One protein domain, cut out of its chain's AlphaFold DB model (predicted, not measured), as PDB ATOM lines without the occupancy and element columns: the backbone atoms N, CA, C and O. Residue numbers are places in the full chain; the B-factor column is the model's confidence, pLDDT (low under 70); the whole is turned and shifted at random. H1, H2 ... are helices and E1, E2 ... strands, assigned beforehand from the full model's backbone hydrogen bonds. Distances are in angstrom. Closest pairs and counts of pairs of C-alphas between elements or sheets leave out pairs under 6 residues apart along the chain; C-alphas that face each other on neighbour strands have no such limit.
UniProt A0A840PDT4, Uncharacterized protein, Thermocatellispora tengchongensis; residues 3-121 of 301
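What this domain is: This is residues 3 to 121 of the 301 residues of an uncharacterized protein of Thermocatellispora tengchongensis (UniProt A0A840PDT4). One helix, H1, crosses one face of a twisted antiparallel sheet, E2 E1 E3 E4 E5, in two layers. There is little regular structure: named elements, mixed in class, hold 44 of 119 printed residues. The whole is compact, radius of gyration of the C-alphas 15.0 A, spans 45 by 36 by 24 A.

How they stand to each other: Start at E1, residues 3 to 9; with E2, 20 to 23, it forms a hairpin, N 6 to O 22 3.0 A. H1, 45 to 57, runs across the strands, its height over the sheet 8.5 A, every O i to N i+4 pair within hydrogen-bond range. With E3, 78 to 84, E2 and H1 make a split strand-helix-strand unit, E1 between its strands, crossover right-handed. E3, E4, 98 to 103, and E5, 114 to 120, form a meander, antiparallel neighbours; N 81 to O 100 is 2.8 A.

Where its parts are: Find C-alpha 3 at (15.980, 49.068, -9.006); E5 ends at C-alpha 120, (20.145, 36.420, -2.959).

The domain as a whole: The printed part has no cut, three long links and 8 residues with pLDDT under 70.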
ATOM      1  N   VAL A   3      14.632  49.295  -8.480       93.06
ATOM      2  CA  VAL A   3      15.980  49.068  -9.006       93.06
ATOM      3  C   VAL A   3      16.909  49.963  -8.200       93.06
ATOM      4  O   VAL A   3      16.758  51.182  -8.241       93.06
ATOM      5  N   SER A   4      17.816  49.378  -7.423       94.81
ATOM      6  CA  SER A   4      18.742  50.141  -6.580       94.81
ATOM      7  C   SER A   4      20.064  50.413  -7.280       94.81
ATOM      8  O   SER A   4      20.672  51.443  -7.028       94.81
ATOM      9  N   LYS A   5      20.506  49.516  -8.165       96.00
ATOM     10  CA  LYS A   5      21.783  49.644  -8.868       96.00
ATOM     11  C   LYS A   5      21.713  49.002 -10.248       96.00
ATOM     12  O   LYS A   5      21.025  47.998 -10.429       96.00
ATOM     13  N   ILE A   6      22.452  49.558 -11.200       97.31
ATOM     14  CA  ILE A   6      22.728  48.934 -12.498       97.31
ATOM     15  C   ILE A   6      24.220  49.064 -12.811       97.31
ATOM     16  O   ILE A   6      24.785  50.152 -12.717       97.31
ATOM     17  N   ALA A   7      24.857  47.957 -13.179       97.06
ATOM     18  CA  ALA A   7      26.215  47.920 -13.702       97.06
ATOM     19  C   ALA A   7      26.205  47.366 -15.131       97.06
ATOM     20  O   ALA A   7      25.531  46.373 -15.405       97.06
ATOM     21  N   ILE A   8      26.927  48.019 -16.039       96.38
ATOM     22  CA  ILE A   8      26.983  47.697 -17.468       96.38
ATOM     23  C   ILE A   8      28.450  47.682 -17.889       96.38
ATOM     24  O   ILE A   8      29.135  48.701 -17.762       96.38
ATOM     25  N   GLN A   9      28.914  46.536 -18.387       94.69
ATOM     26  CA  GLN A   9      30.300  46.322 -18.798       94.69
ATOM     27  C   GLN A   9      30.370  45.567 -20.121       94.69
ATOM     28  O   GLN A   9      29.689  44.558 -20.298       94.69
ATOM     29  N   GLY A  10      31.176  46.057 -21.059       91.06
ATOM     30  CA  GLY A  10      31.376  45.437 -22.367       91.06
ATOM     31  C   GLY A  10      30.118  45.373 -23.237       91.06
ATOM     32  O   GLY A  10      30.033  44.522 -24.119       91.06
ATOM     33  N   VAL A  11      29.110  46.210 -22.978       91.75
ATOM     34  CA  VAL A  11      27.811  46.167 -23.668       91.75
ATOM     35  C   VAL A  11      27.602  47.434 -24.481       91.75
ATOM     36  O   VAL A  11      27.574  48.542 -23.939       91.75
ATOM     37  N   ARG A  12      27.386  47.274 -25.789       90.06
ATOM     38  CA  ARG A  12      27.261  48.375 -26.753       90.06
ATOM     39  C   ARG A  12      28.385  49.409 -26.568       90.06
ATOM     40  O   ARG A  12      29.548  49.086 -26.737       90.06
ATOM     41  N   GLY A  13      28.048  50.655 -26.222       88.06
ATOM     42  CA  GLY A  13      29.017  51.736 -26.012       88.06
ATOM     43  C   GLY A  13      29.649  51.795 -24.613       88.06
ATOM     44  O   GLY A  13      30.453  52.697 -24.374       88.06
ATOM     45  N   PHE A  14      29.274  50.898 -23.694       92.75
ATOM     46  CA  PHE A  14      29.768  50.840 -22.311       92.75
ATOM     47  C   PHE A  14      30.960  49.876 -22.198       92.75
ATOM     48  O   PHE A  14      30.840  48.808 -21.603       92.75
ATOM     49  N   CYS A  15      32.101  50.249 -22.784       89.50
ATOM     50  CA  CYS A  15      33.343  49.462 -22.769       89.50
ATOM     51  C   CYS A  15      34.509  50.280 -22.190       89.50
ATOM     52  O   CYS A  15      34.566  51.503 -22.375       89.50
ATOM     53  N   GLY A  16      35.445  49.616 -21.505       86.94
ATOM     54  CA  GLY A  16      36.631  50.241 -20.912       86.94
ATOM     55  C   GLY A  16      36.284  51.434 -20.002       86.94
ATOM     56  O   GLY A  16      35.517  51.279 -19.056       86.94
ATOM     57  N   PRO A  17      36.766  52.661 -20.278       87.88
ATOM     58  CA  PRO A  17      36.490  53.826 -19.428       87.88
ATOM     59  C   PRO A  17      35.021  54.278 -19.452       87.88
ATOM     60  O   PRO A  17      34.635  55.151 -18.677       87.88
ATOM     61  N   ARG A  18      34.203  53.736 -20.366       89.31
ATOM     62  CA  ARG A  18      32.767  54.027 -20.467       89.31
ATOM     63  C   ARG A  18      31.893  53.029 -19.729       89.31
ATOM     64  O   ARG A  18      30.678  53.175 -19.791       89.31
ATOM     65  N   GLU A  19      32.463  52.025 -19.071       93.31
ATOM     66  CA  GLU A  19      31.691  51.168 -18.178       93.31
ATOM     67  C   GLU A  19      30.924  52.005 -17.152       93.31
ATOM     68  O   GLU A  19      31.412  53.020 -16.651       93.31
ATOM     69  N   ALA A  20      29.694  51.594 -16.854       94.19
ATOM     70  CA  ALA A  20      28.819  52.352 -15.974       94.19
ATOM     71  C   ALA A  20      28.406  51.518 -14.771       94.19
ATOM     72  O   ALA A  20      27.986  50.374 -14.909       94.19
ATOM     73  N   SER A  21      28.454  52.136 -13.594       95.69
ATOM     74  CA  SER A  21      27.830  51.640 -12.371       95.69
ATOM     75  C   SER A  21      27.010  52.778 -11.779       95.69
ATOM     76  O   SER A  21      27.569  53.698 -11.185       95.69
ATOM     77  N   LEU A  22      25.693  52.730 -11.963       95.38
ATOM     78  CA  LEU A  22      24.769  53.750 -11.477       95.38
ATOM     79  C   LEU A  22      24.068  53.252 -10.216       95.38
ATOM     80  O   LEU A  22      23.484  52.166 -10.217       95.38
ATOM     81  N   ASP A  23      24.122  54.066  -9.166       94.56
ATOM     82  CA  ASP A  23      23.382  53.869  -7.923       94.56
ATOM     83  C   ASP A  23      22.137  54.769  -7.918       94.56
ATOM     84  O   ASP A  23      22.204  55.958  -8.242       94.56
ATOM     85  N   PHE A  24      20.988  54.182  -7.597       94.44
ATOM     86  CA  PHE A  24      19.693  54.854  -7.528       94.44
ATOM     87  C   PHE A  24      19.215  55.077  -6.085       94.44
ATOM     88  O   PHE A  24      18.119  55.610  -5.882       94.44
ATOM     89  N   VAL A  25      20.010  54.685  -5.086       93.56
ATOM     90  CA  VAL A  25      19.783  54.998  -3.675       93.56
ATOM     91  C   VAL A  25      19.964  56.504  -3.473       93.56
ATOM     92  O   VAL A  25      20.923  57.126  -3.932       93.56
ATOM     93  N   ARG A  26      19.002  57.126  -2.796       90.94
ATOM     94  CA  ARG A  26      19.039  58.546  -2.450       90.94
ATOM     95  C   ARG A  26      19.957  58.781  -1.253       90.94
ATOM     96  O   ARG A  26      20.285  57.865  -0.509       90.94
ATOM     97  N   ARG A  27      20.344  60.040  -1.024       89.50
ATOM     98  CA  ARG A  27      21.211  60.419   0.112       89.50
ATOM     99  C   ARG A  27      20.619  60.050   1.476       89.50
ATOM    100  O   ARG A  27      21.370  59.824   2.412       89.50
ATOM    101  N   ASP A  28      19.293  59.990   1.574       89.88
ATOM    102  CA  ASP A  28      18.556  59.571   2.772       89.88
ATOM    103  C   ASP A  28      18.374  58.042   2.875       89.88
ATOM    104  O   ASP A  28      17.661  57.560   3.750       89.88
ATOM    105  N   GLY A  29      18.982  57.267   1.969       88.12
ATOM    106  CA  GLY A  29      18.847  55.813   1.891       88.12
ATOM    107  C   GLY A  29      17.548  55.329   1.239       88.12
ATOM    108  O   GLY A  29      17.346  54.123   1.106       88.12
ATOM    109  N   SER A  30      16.657  56.230   0.819       89.50
ATOM    110  CA  SER A  30      15.409  55.854   0.159       89.50
ATOM    111  C   SER A  30      15.611  55.531  -1.327       89.50
ATOM    112  O   SER A  30      16.634  55.841  -1.935       89.50
ATOM    113  N   HIS A  31      14.601  54.916  -1.942       88.75
ATOM    114  CA  HIS A  31      14.564  54.643  -3.387       88.75
ATOM    115  C   HIS A  31      13.401  55.350  -4.101       88.75
ATOM    116  O   HIS A  31      13.240  55.235  -5.315       88.75
ATOM    117  N   LYS A  32      12.546  56.053  -3.349       85.31
ATOM    118  CA  LYS A  32      11.335  56.696  -3.869       85.31
ATOM    119  C   LYS A  32      11.694  57.969  -4.626       85.31
ATOM    120  O   LYS A  32      12.515  58.760  -4.172       85.31
ATOM    121  N   GLY A  33      11.023  58.193  -5.753       85.38
ATOM    122  CA  GLY A  33      11.122  59.427  -6.528       85.38
ATOM    123  C   GLY A  33      11.484  59.193  -7.990       85.38
ATOM    124  O   GLY A  33      11.398  58.080  -8.502       85.38
ATOM    125  N   TRP A  34      11.883  60.275  -8.655       89.06
ATOM    126  CA  TRP A  34      12.184  60.304 -10.085       89.06
ATOM    127  C   TRP A  34      13.689  60.336 -10.317       89.06
ATOM    128  O   TRP A  34      14.380  61.166  -9.720       89.06
ATOM    129  N   THR A  35      14.196  59.445 -11.162       90.94
ATOM    130  CA  THR A  35      15.588  59.466 -11.623       90.94
ATOM    131  C   THR A  35      15.600  59.908 -13.077       90.94
ATOM    132  O   THR A  35      14.969  59.275 -13.922       90.94
ATOM    133  N   VAL A  36      16.310  60.997 -13.369       92.25
ATOM    134  CA  VAL A  36      16.394  61.565 -14.718       92.25
ATOM    135  C   VAL A  36      17.780  61.291 -15.290       92.25
ATOM    136  O   VAL A  36      18.780  61.757 -14.752       92.25
ATOM    137  N   LEU A  37      17.833  60.548 -16.395       90.50
ATOM    138  CA  LEU A  37      19.054  60.353 -17.176       90.50
ATOM    139  C   LEU A  37      19.081  61.380 -18.311       90.50
ATOM    140  O   LEU A  37      18.336  61.260 -19.282       90.50
ATOM    141  N   ALA A  38      19.945  62.386 -18.192       92.06
ATOM    142  CA  ALA A  38      20.124  63.434 -19.192       92.06
ATOM    143  C   ALA A  38      21.489  63.308 -19.881       92.06
ATOM    144  O   ALA A  38      22.472  62.872 -19.289       92.06
ATOM    145  N   GLY A  39      21.549  63.674 -21.159       91.44
ATOM    146  CA  GLY A  39      22.771  63.588 -21.954       91.44
ATOM    147  C   GLY A  39      22.493  63.745 -23.441       91.44
ATOM    148  O   GLY A  39      21.344  63.656 -23.881       91.44
ATOM    149  N   ARG A  40      23.548  63.950 -24.232       92.56
ATOM    150  CA  ARG A  40      23.458  64.097 -25.695       92.56
ATOM    151  C   ARG A  40      22.908  62.832 -26.364       92.56
ATOM    152  O   ARG A  40      22.917  61.742 -25.788       92.56
ATOM    153  N   ASN A  41      22.415  62.953 -27.592       88.44
ATOM    154  CA  ASN A  41      22.061  61.778 -28.392       88.44
ATOM    155  C   ASN A  41      23.293  60.876 -28.573       88.44
ATOM    156  O   ASN A  41      24.414  61.369 -28.660       88.44
ATOM    157  N   GLY A  42      23.088  59.558 -28.528       85.81
ATOM    158  CA  GLY A  42      24.182  58.578 -28.538       85.81
ATOM    159  C   GLY A  42      24.901  58.373 -27.196       85.81
ATOM    160  O   GLY A  42      25.738  57.486 -27.099       85.81
ATOM    161  N   SER A  43      24.552  59.100 -26.124       90.25
ATOM    162  CA  SER A  43      25.195  58.942 -24.804       90.25
ATOM    163  C   SER A  43      24.817  57.660 -24.040       90.25
ATOM    164  O   SER A  43      25.166  57.528 -22.874       90.25
ATOM    165  N   GLY A  44      24.037  56.753 -24.638       90.25
ATOM    166  CA  GLY A  44      23.656  55.481 -24.012       90.25
ATOM    167  C   GLY A  44      22.415  55.506 -23.108       90.25
ATOM    168  O   GLY A  44      22.113  54.484 -22.504       90.25
ATOM    169  N   LYS A  45      21.645  56.605 -23.030       92.31
ATOM    170  CA  LYS A  45      20.424  56.695 -22.184       92.31
ATOM    171  C   LYS A  45      19.438  55.542 -22.419       92.31
ATOM    172  O   LYS A  45      19.046  54.860 -21.479       92.31
ATOM    173  N   THR A  46      19.078  55.301 -23.681       89.50
ATOM    174  CA  THR A  46      18.187  54.197 -24.068       89.50
ATOM    175  C   THR A  46      18.809  52.843 -23.739       89.50
ATOM    176  O   THR A  46      18.117  51.953 -23.261       89.50
ATOM    177  N   THR A  47      20.126  52.705 -23.910       92.06
ATOM    178  CA  THR A  47      20.856  51.485 -23.554       92.06
ATOM    179  C   THR A  47      20.823  51.208 -22.056       92.06
ATOM    180  O   THR A  47      20.648  50.055 -21.693       92.06
ATOM    181  N   VAL A  48      20.900  52.221 -21.186       94.12
ATOM    182  CA  VAL A  48      20.725  52.026 -19.735       94.12
ATOM    183  C   VAL A  48      19.319  51.508 -19.419       94.12
ATOM    184  O   VAL A  48      19.180  50.549 -18.666       94.12
ATOM    185  N   LEU A  49      18.276  52.090 -20.022       91.50
ATOM    186  CA  LEU A  49      16.891  51.652 -19.803       91.50
ATOM    187  C   LEU A  49      16.664  50.208 -20.281       91.50
ATOM    188  O   LEU A  49      16.103  49.386 -19.557       91.50
ATOM    189  N   GLN A  50      17.138  49.893 -21.486       91.62
ATOM    190  CA  GLN A  50      17.098  48.543 -22.045       91.62
ATOM    191  C   GLN A  50      17.933  47.560 -21.202       91.62
ATOM    192  O   GLN A  50      17.506  46.429 -20.986       91.62
ATOM    193  N   ALA A  51      19.087  47.982 -20.675       94.00
ATOM    194  CA  ALA A  51      19.928  47.157 -19.814       94.00
ATOM    195  C   ALA A  51      19.247  46.829 -18.482       94.00
ATOM    196  O   ALA A  51      19.328  45.693 -18.035       94.00
ATOM    197  N   ILE A  52      18.513  47.765 -17.873       93.44
ATOM    198  CA  ILE A  52      17.708  47.468 -16.676       93.44
ATOM    199  C   ILE A  52      16.686  46.361 -16.978       93.44
ATOM    200  O   ILE A  52      16.581  45.399 -16.219       93.44
ATOM    201  N   ALA A  53      15.970  46.464 -18.102       90.81
ATOM    202  CA  ALA A  53      14.996  45.454 -18.510       90.81
ATOM    203  C   ALA A  53      15.649  44.080 -18.749       90.81
ATOM    204  O   ALA A  53      15.188  43.080 -18.202       90.81
ATOM    205  N   LEU A  54      16.747  44.038 -19.510       91.19
ATOM    206  CA  LEU A  54      17.499  42.812 -19.797       91.19
ATOM    207  C   LEU A  54      18.139  42.194 -18.552       91.19
ATOM    208  O   LEU A  54      18.107  40.980 -18.392       91.19
ATOM    209  N   GLY A  55      18.700  43.012 -17.663       91.88
ATOM    210  CA  GLY A  55      19.319  42.543 -16.427       91.88
ATOM    211  C   GLY A  55      18.302  41.874 -15.510       91.88
ATOM    212  O   GLY A  55      18.573  40.804 -14.983       91.88
ATOM    213  N   ILE A  56      17.107  42.453 -15.358       89.25
ATOM    214  CA  ILE A  56      16.077  41.916 -14.457       89.25
ATOM    215  C   ILE A  56      15.370  40.705 -15.072       89.25
ATOM    216  O   ILE A  56      15.231  39.675 -14.418       89.25
ATOM    217  N   VAL A  57      14.905  40.823 -16.315       85.94
ATOM    218  CA  VAL A  57      14.014  39.828 -16.928       85.94
ATOM    219  C   VAL A  57      14.778  38.756 -17.716       85.94
ATOM    220  O   VAL A  57      14.262  37.656 -17.902       85.94
ATOM    221  N   GLY A  58      15.992  39.050 -18.178       86.69
ATOM    222  CA  GLY A  58      16.786  38.160 -19.022       86.69
ATOM    223  C   GLY A  58      16.550  38.381 -20.516       86.69
ATOM    224  O   GLY A  58      16.173  39.463 -20.954       86.69
ATOM    225  N   ASN A  59      16.794  37.350 -21.324       80.94
ATOM    226  CA  ASN A  59      16.760  37.423 -22.790       80.94
ATOM    227  C   ASN A  59      15.461  36.898 -23.429       80.94
ATOM    228  O   ASN A  59      15.274  37.066 -24.629       80.94
ATOM    229  N   TYR A  60      14.531  36.327 -22.653       74.06
ATOM    230  CA  TYR A  60      13.337  35.617 -23.154       74.06
ATOM    231  C   TYR A  60      12.397  36.438 -24.047       74.06
ATOM    232  O   TYR A  60      11.508  35.894 -24.700       74.06
ATOM    233  N   PHE A  61      12.537  37.759 -24.020       73.19
ATOM    234  CA  PHE A  61      11.635  38.689 -24.676       73.19
ATOM    235  C   PHE A  61      12.310  39.439 -25.834       73.19
ATOM    236  O   PHE A  61      11.624  40.045 -26.646       73.19
ATOM    237  N   VAL A  62      13.633  39.356 -25.991       76.50
ATOM    238  CA  VAL A  62      14.351  39.988 -27.107       76.50
ATOM    239  C   VAL A  62      14.752  38.920 -28.120       76.50
ATOM    240  O   VAL A  62      15.322  37.901 -27.754       76.50
ATOM    241  N   ARG A  63      14.430  39.140 -29.405       67.06
ATOM    242  CA  ARG A  63      14.705  38.163 -30.478       67.06
ATOM    243  C   ARG A  63      16.194  37.987 -30.759       67.06
ATOM    244  O   ARG A  63      16.606  36.879 -31.064       67.06
ATOM    245  N   ASP A  64      16.949  39.079 -30.708       74.38
ATOM    246  CA  ASP A  64      18.358  39.089 -31.075       74.38
ATOM    247  C   ASP A  64      19.155  39.990 -30.124       74.38
ATOM    248  O   ASP A  64      18.863  41.178 -29.958       74.38
ATOM    249  N   LEU A  65      20.145  39.386 -29.471       80.75
ATOM    250  CA  LEU A  65      21.090  40.034 -28.565       80.75
ATOM    251  C   LEU A  65      22.540  39.886 -29.043       80.75
ATOM    252  O   LEU A  65      23.454  40.239 -28.298       80.75
ATOM    253  N   SER A  66      22.767  39.388 -30.261       74.38
ATOM    254  CA  SER A  66      24.110  39.235 -30.830       74.38
ATOM    255  C   SER A  66      24.832  40.584 -30.925       74.38
ATOM    256  O   SER A  66      25.961  40.719 -30.464       74.38
ATOM    257  N   GLY A  67      24.135  41.634 -31.375       77.56
ATOM    258  CA  GLY A  67      24.667  43.001 -31.471       77.56
ATOM    259  C   GLY A  67      24.777  43.774 -30.148       77.56
ATOM    260  O   GLY A  67      25.001  44.985 -30.164       77.56
ATOM    261  N   TRP A  68      24.552  43.133 -28.996       86.31
ATOM    262  CA  TRP A  68      24.685  43.785 -27.687       86.31
ATOM    263  C   TRP A  68      26.083  43.666 -27.084       86.31
ATOM    264  O   TRP A  68      26.486  44.570 -26.345       86.31
ATOM    265  N   ALA A  69      26.818  42.596 -27.392       83.50
ATOM    266  CA  ALA A  69      28.207  42.463 -26.977       83.50
ATOM    267  C   ALA A  69      29.047  43.529 -27.699       83.50
ATOM    268  O   ALA A  69      29.048  43.610 -28.923       83.50
ATOM    269  N   GLY A  70      29.696  44.401 -26.927       72.25
ATOM    270  CA  GLY A  70      30.565  45.470 -27.431       72.25
ATOM    271  C   GLY A  70      32.033  45.299 -27.040       72.25
ATOM    272  O   GLY A  70      32.852  46.145 -27.395       72.25
ATOM    273  N   ALA A  71      32.362  44.254 -26.277       72.88
ATOM    274  CA  ALA A  71      33.732  43.932 -25.904       72.88
ATOM    275  C   ALA A  71      34.410  43.095 -27.011       72.88
ATOM    276  O   ALA A  71      33.705  42.375 -27.724       72.88
ATOM    277  N   PRO A  72      35.745  43.182 -27.172       67.69
ATOM    278  CA  PRO A  72      36.502  42.319 -28.081       67.69
ATOM    279  C   PRO A  72      36.261  40.824 -27.815       67.69
ATOM    280  O   PRO A  72      35.908  40.431 -26.700       67.69
ATOM    281  N   GLU A  73      36.486  39.974 -28.825       64.88
ATOM    282  CA  GLU A  73      36.429  38.515 -28.659       64.88
ATOM    283  C   GLU A  73      37.326  38.060 -27.494       64.88
ATOM    284  O   GLU A  73      38.513  38.377 -27.445       64.88
ATOM    285  N   GLY A  74      36.743  37.327 -26.540       64.00
ATOM    286  CA  GLY A  74      37.426  36.841 -25.334       64.00
ATOM    287  C   GLY A  74      37.170  37.661 -24.065       64.00
ATOM    288  O   GLY A  74      37.373  37.144 -22.966       64.00
ATOM    289  N   GLU A  75      36.655  38.888 -24.172       75.00
ATOM    290  CA  GLU A  75      36.199  39.658 -23.012       75.00
ATOM    291  C   GLU A  75      34.726  39.360 -22.688       75.00
ATOM    292  O   GLU A  75      33.880  39.175 -23.572       75.00
ATOM    293  N   SER A  76      34.392  39.292 -21.393       78.56
ATOM    294  CA  SER A  76      33.015  39.025 -20.973       78.56
ATOM    295  C   SER A  76      32.211  40.313 -20.845       78.56
ATOM    296  O   SER A  76      32.484  41.129 -19.963       78.56
ATOM    297  N   SER A  77      31.164  40.450 -21.654       90.69
ATOM    298  CA  SER A  77      30.161  41.504 -21.496       90.69
ATOM    299  C   SER A  77      29.126  41.100 -20.453       90.69
ATOM    300  O   SER A  77      28.648  39.962 -20.455       90.69
ATOM    301  N   ARG A  78      28.724  42.025 -19.579       93.50
ATOM    302  CA  ARG A  78      27.677  41.765 -18.588       93.50
ATOM    303  C   ARG A  78      26.836  42.982 -18.235       93.50
ATOM    304  O   ARG A  78      27.279  44.129 -18.285       93.50
ATOM    305  N   ILE A  79      25.623  42.689 -17.793       96.00
ATOM    306  CA  ILE A  79      24.698  43.624 -17.163       96.00
ATOM    307  C   ILE A  79      24.324  43.045 -15.807       96.00
ATOM    308  O   ILE A  79      23.885  41.903 -15.749       96.00
ATOM    309  N   CYS A  80      24.451  43.825 -14.737       96.56
ATOM    310  CA  CYS A  80      24.032  43.429 -13.397       96.56
ATOM    311  C   CYS A  80      23.050  44.457 -12.830       96.56
ATOM    312  O   CYS A  80      23.416  45.614 -12.633       96.56
ATOM    313  N   ALA A  81      21.816  44.040 -12.558       96.50
ATOM    314  CA  ALA A  81      20.775  44.873 -11.969       96.50
ATOM    315  C   ALA A  81      20.451  44.394 -10.551       96.50
ATOM    316  O   ALA A  81      20.101  43.232 -10.352       96.50
ATOM    317  N   THR A  82      20.516  45.300  -9.576       95.19
ATOM    318  CA  THR A  82      20.102  45.019  -8.199       95.19
ATOM    319  C   THR A  82      18.677  45.505  -7.985       95.19
ATOM    320  O   THR A  82      18.355  46.670  -8.246       95.19
ATOM    321  N   VAL A  83      17.823  44.621  -7.474       92.62
ATOM    322  CA  VAL A  83      16.436  44.918  -7.120       92.62
ATOM    323  C   VAL A  83      16.238  44.738  -5.622       92.62
ATOM    324  O   VAL A  83      16.655  43.742  -5.033       92.62
ATOM    325  N   VAL A  84      15.554  45.699  -5.008       91.56
ATOM    326  CA  VAL A  84      15.209  45.692  -3.585       91.56
ATOM    327  C   VAL A  84      13.701  45.806  -3.387       91.56
ATOM    328  O   VAL A  84      12.983  46.445  -4.163       91.56
ATOM    329  N   GLN A  85      13.194  45.171  -2.335       87.69
ATOM    330  CA  GLN A  85      11.775  45.180  -1.998       87.69
ATOM    331  C   GLN A  85      11.424  46.342  -1.068       87.69
ATOM    332  O   GLN A  85      12.121  46.586  -0.089       87.69
ATOM    333  N   ASP A  86      10.309  47.027  -1.346       86.31
ATOM    334  CA  ASP A  86       9.704  47.945  -0.373       86.31
ATOM    335  C   ASP A  86       8.704  47.155   0.463       86.31
ATOM    336  O   ASP A  86       7.635  46.795  -0.032       86.31
ATOM    337  N   GLN A  87       9.047  46.885   1.718       77.81
ATOM    338  CA  GLN A  87       8.189  46.108   2.613       77.81
ATOM    339  C   GLN A  87       6.856  46.808   2.921       77.81
ATOM    340  O   GLN A  87       5.886  46.135   3.247       77.81
ATOM    341  N   ASN A  88       6.766  48.133   2.755       76.19
ATOM    342  CA  ASN A  88       5.527  48.877   3.006       76.19
ATOM    343  C   ASN A  88       4.500  48.746   1.872       76.19
ATOM    344  O   ASN A  88       3.332  49.068   2.066       76.19
ATOM    345  N   PHE A  89       4.932  48.333   0.678       71.69
ATOM    346  CA  PHE A  89       4.082  48.280  -0.518       71.69
ATOM    347  C   PHE A  89       4.005  46.897  -1.152       71.69
ATOM    348  O   PHE A  89       3.009  46.556  -1.784       71.69
ATOM    349  N   CYS A  90       5.060  46.099  -1.027       69.19
ATOM    350  CA  CYS A  90       5.094  44.756  -1.571       69.19
ATOM    351  C   CYS A  90       4.520  43.785  -0.541       69.19
ATOM    352  O   CYS A  90       5.266  43.203   0.243       69.19
ATOM    353  N   GLY A  91       3.198  43.593  -0.570       64.75
ATOM    354  CA  GLY A  91       2.571  42.466   0.116       64.75
ATOM    355  C   GLY A  91       3.094  41.152  -0.470       64.75
ATOM    356  O   GLY A  91       3.085  40.973  -1.685       64.75
ATOM    357  N   GLY A  92       3.600  40.248   0.370       71.31
ATOM    358  CA  GLY A  92       4.146  38.968  -0.084       71.31
ATOM    359  C   GLY A  92       5.400  38.526   0.674       71.31
ATOM    360  O   GLY A  92       5.720  39.085   1.722       71.31
ATOM    361  N   PRO A  93       6.107  37.498   0.167       73.50
ATOM    362  CA  PRO A  93       7.341  37.016   0.773       73.50
ATOM    363  C   PRO A  93       8.409  38.109   0.775       73.50
ATOM    364  O   PRO A  93       8.485  38.907  -0.158       73.50
ATOM    365  N   ASN A  94       9.258  38.110   1.800       82.06
ATOM    366  CA  ASN A  94      10.467  38.919   1.791       82.06
ATOM    367  C   ASN A  94      11.513  38.241   0.899       82.06
ATOM    368  O   ASN A  94      11.896  37.100   1.155       82.06
ATOM    369  N   PHE A  95      11.975  38.939  -0.131       83.31
ATOM    370  CA  PHE A  95      13.036  38.461  -1.016       83.31
ATOM    371  C   PHE A  95      14.395  39.085  -0.693       83.31
ATOM    372  O   PHE A  95      15.412  38.598  -1.179       83.31
ATOM    373  N   GLY A  96      14.447  40.133   0.132       86.44
ATOM    374  CA  GLY A  96      15.662  40.923   0.339       86.44
ATOM    375  C   GLY A  96      16.225  41.516  -0.966       86.44
ATOM    376  O   GLY A  96      15.590  41.438  -2.021       86.44
ATOM    377  N   PRO A  97      17.411  42.141  -0.908       90.19
ATOM    378  CA  PRO A  97      18.177  42.501  -2.098       90.19
ATOM    379  C   PRO A  97      18.542  41.287  -2.965       90.19
ATOM    380  O   PRO A  97      19.024  40.267  -2.449       90.19
ATOM    381  N   GLN A  98      18.331  41.431  -4.275       91.69
ATOM    382  CA  GLN A  98      18.604  40.422  -5.300       91.69
ATOM    383  C   GLN A  98      19.410  41.037  -6.447       91.69
ATOM    384  O   GLN A  98      19.010  42.076  -6.975       91.69
ATOM    385  N   ASP A  99      20.493  40.375  -6.850       94.38
ATOM    386  CA  ASP A  99      21.296  40.755  -8.016       94.38
ATOM    387  C   ASP A  99      20.998  39.814  -9.183       94.38
ATOM    388  O   ASP A  99      21.135  38.594  -9.061       94.38
ATOM    389  N   PHE A 100      20.601  40.388 -10.315       94.06
ATOM    390  CA  PHE A 100      20.368  39.671 -11.564       94.06
ATOM    391  C   PHE A 100      21.438  40.040 -12.578       94.06
ATOM    392  O   PHE A 100      21.656  41.222 -12.848       94.06
ATOM    393  N   GLU A 101      22.085  39.030 -13.146       94.00
ATOM    394  CA  GLU A 101      23.145  39.190 -14.128       94.00
ATOM    395  C   GLU A 101      22.732  38.573 -15.465       94.00
ATOM    396  O   GLU A 101      22.275  37.432 -15.517       94.00
ATOM    397  N   LEU A 102      22.929  39.329 -16.543       92.94
ATOM    398  CA  LEU A 102      22.917  38.836 -17.915       92.94
ATOM    399  C   LEU A 102      24.338  38.931 -18.471       92.94
ATOM    400  O   LEU A 102      24.899  40.029 -18.524       92.94
ATOM    401  N   ARG A 103      24.918  37.801 -18.876       91.31
ATOM    402  CA  ARG A 103      26.312  37.703 -19.326       91.31
ATOM    403  C   ARG A 103      26.412  37.110 -20.726       91.31
ATOM    404  O   ARG A 103      25.791  36.091 -20.999       91.31
ATOM    405  N   TRP A 104      27.218  37.725 -21.584       89.56
ATOM    406  CA  TRP A 104      27.610  37.184 -22.888       89.56
ATOM    407  C   TRP A 104      28.963  36.484 -22.784       89.56
ATOM    408  O   TRP A 104      29.747  36.779 -21.876       89.56
ATOM    409  N   ASN A 105      29.239  35.593 -23.739       81.69
ATOM    410  CA  ASN A 105      30.466  34.795 -23.790       81.69
ATOM    411  C   ASN A 105      30.673  33.993 -22.496       81.69
ATOM    412  O   ASN A 105      31.785  33.895 -21.976       81.69
ATOM    413  N   ASP A 106      29.581  33.471 -21.929       78.94
ATOM    414  CA  ASP A 106      29.680  32.584 -20.780       78.94
ATOM    415  C   ASP A 106      30.198  31.216 -21.261       78.94
ATOM    416  O   ASP A 106      29.618  30.668 -22.200       78.94
ATOM    417  N   PRO A 107      31.264  30.646 -20.663       76.44
ATOM    418  CA  PRO A 107      31.776  29.333 -21.059       76.44
ATOM    419  C   PRO A 107      30.718  28.223 -21.026       76.44
ATOM    420  O   PRO A 107      30.796  27.283 -21.811       76.44
ATOM    421  N   GLU A 108      29.719  28.337 -20.143       77.44
ATOM    422  CA  GLU A 108      28.618  27.371 -20.037       77.44
ATOM    423  C   GLU A 108      27.551  27.563 -21.126       77.44
ATOM    424  O   GLU A 108      26.809  26.634 -21.443       77.44
ATOM    425  N   ASN A 109      27.459  28.760 -21.712       73.81
ATOM    426  CA  ASN A 109      26.501  29.092 -22.765       73.81
ATOM    427  C   ASN A 109      27.111  30.096 -23.764       73.81
ATOM    428  O   ASN A 109      26.830  31.296 -23.700       73.81
ATOM    429  N   PRO A 110      27.957  29.627 -24.698       69.69
ATOM    430  CA  PRO A 110      28.702  30.515 -25.590       69.69
ATOM    431  C   PRO A 110      27.830  31.174 -26.667       69.69
ATOM    432  O   PRO A 110      28.185  32.232 -27.176       69.69
ATOM    433  N   TYR A 111      26.686  30.576 -27.016       69.62
ATOM    434  CA  TYR A 111      25.838  31.045 -28.121       69.62
ATOM    435  C   TYR A 111      24.703  31.974 -27.680       69.62
ATOM    436  O   TYR A 111      24.207  32.751 -28.491       69.62
ATOM    437  N   ASN A 112      24.279  31.906 -26.414       78.69
ATOM    438  CA  ASN A 112      23.207  32.738 -25.878       78.69
ATOM    439  C   ASN A 112      23.637  33.385 -24.562       78.69
ATOM    440  O   ASN A 112      24.258  32.722 -23.736       78.69
ATOM    441  N   PRO A 113      23.255  34.645 -24.299       85.50
ATOM    442  CA  PRO A 113      23.600  35.263 -23.033       85.50
ATOM    443  C   PRO A 113      22.927  34.519 -21.872       85.50
ATOM    444  O   PRO A 113      21.725  34.238 -21.906       85.50
ATOM    445  N   ALA A 114      23.708  34.198 -20.843       88.06
ATOM    446  CA  ALA A 114      23.255  33.501 -19.650       88.06
ATOM    447  C   ALA A 114      22.644  34.499 -18.661       88.06
ATOM    448  O   ALA A 114      23.293  35.471 -18.268       88.06
ATOM    449  N   HIS A 115      21.394  34.261 -18.255       89.62
ATOM    450  CA  HIS A 115      20.710  35.037 -17.217       89.62
ATOM    451  C   HIS A 115      20.682  34.253 -15.907       89.62
ATOM    452  O   HIS A 115      20.259  33.098 -15.890       89.62
ATOM    453  N   ARG A 116      21.130  34.865 -14.810       88.81
ATOM    454  CA  ARG A 116      21.184  34.220 -13.490       88.81
ATOM    455  C   ARG A 116      20.988  35.212 -12.354       88.81
ATOM    456  O   ARG A 116      21.290  36.396 -12.478       88.81
ATOM    457  N   THR A 117      20.549  34.706 -11.208       89.56
ATOM    458  CA  THR A 117      20.599  35.451  -9.946       89.56
ATOM    459  C   THR A 117      21.941  35.179  -9.273       89.56
ATOM    460  O   THR A 117      22.226  34.037  -8.920       89.56
ATOM    461  N   THR A 118      22.776  36.204  -9.107       85.62
ATOM    462  CA  THR A 118      24.143  36.069  -8.565       85.62
ATOM    463  C   THR A 118      24.215  36.306  -7.062       85.62
ATOM    464  O   THR A 118      25.083  35.753  -6.390       85.62
ATOM    465  N   LYS A 119      23.284  37.091  -6.509       85.56
ATOM    466  CA  LYS A 119      23.181  37.341  -5.070       85.56
ATOM    467  C   LYS A 119      21.729  37.318  -4.631       85.56
ATOM    468  O   LYS A 119      20.887  37.991  -5.215       85.56
ATOM    469  N   SER A 120      21.464  36.571  -3.565       85.44
ATOM    470  CA  SER A 120      20.145  36.420  -2.959       85.44
ATOM    471  C   SER A 120      20.315  36.462  -1.447       85.44
ATOM    472  O   SER A 120      20.949  35.578  -0.879       85.44
ATOM    473  N   THR A 121      19.833  37.521  -0.796       80.25
ATOM    474  CA  THR A 121      20.002  37.692   0.665       80.25
ATOM    475  C   THR A 121      18.738  37.388   1.465       80.25
ATOM    476  O   THR A 121      18.804  37.250   2.683       80.25
TER     477      THR A 121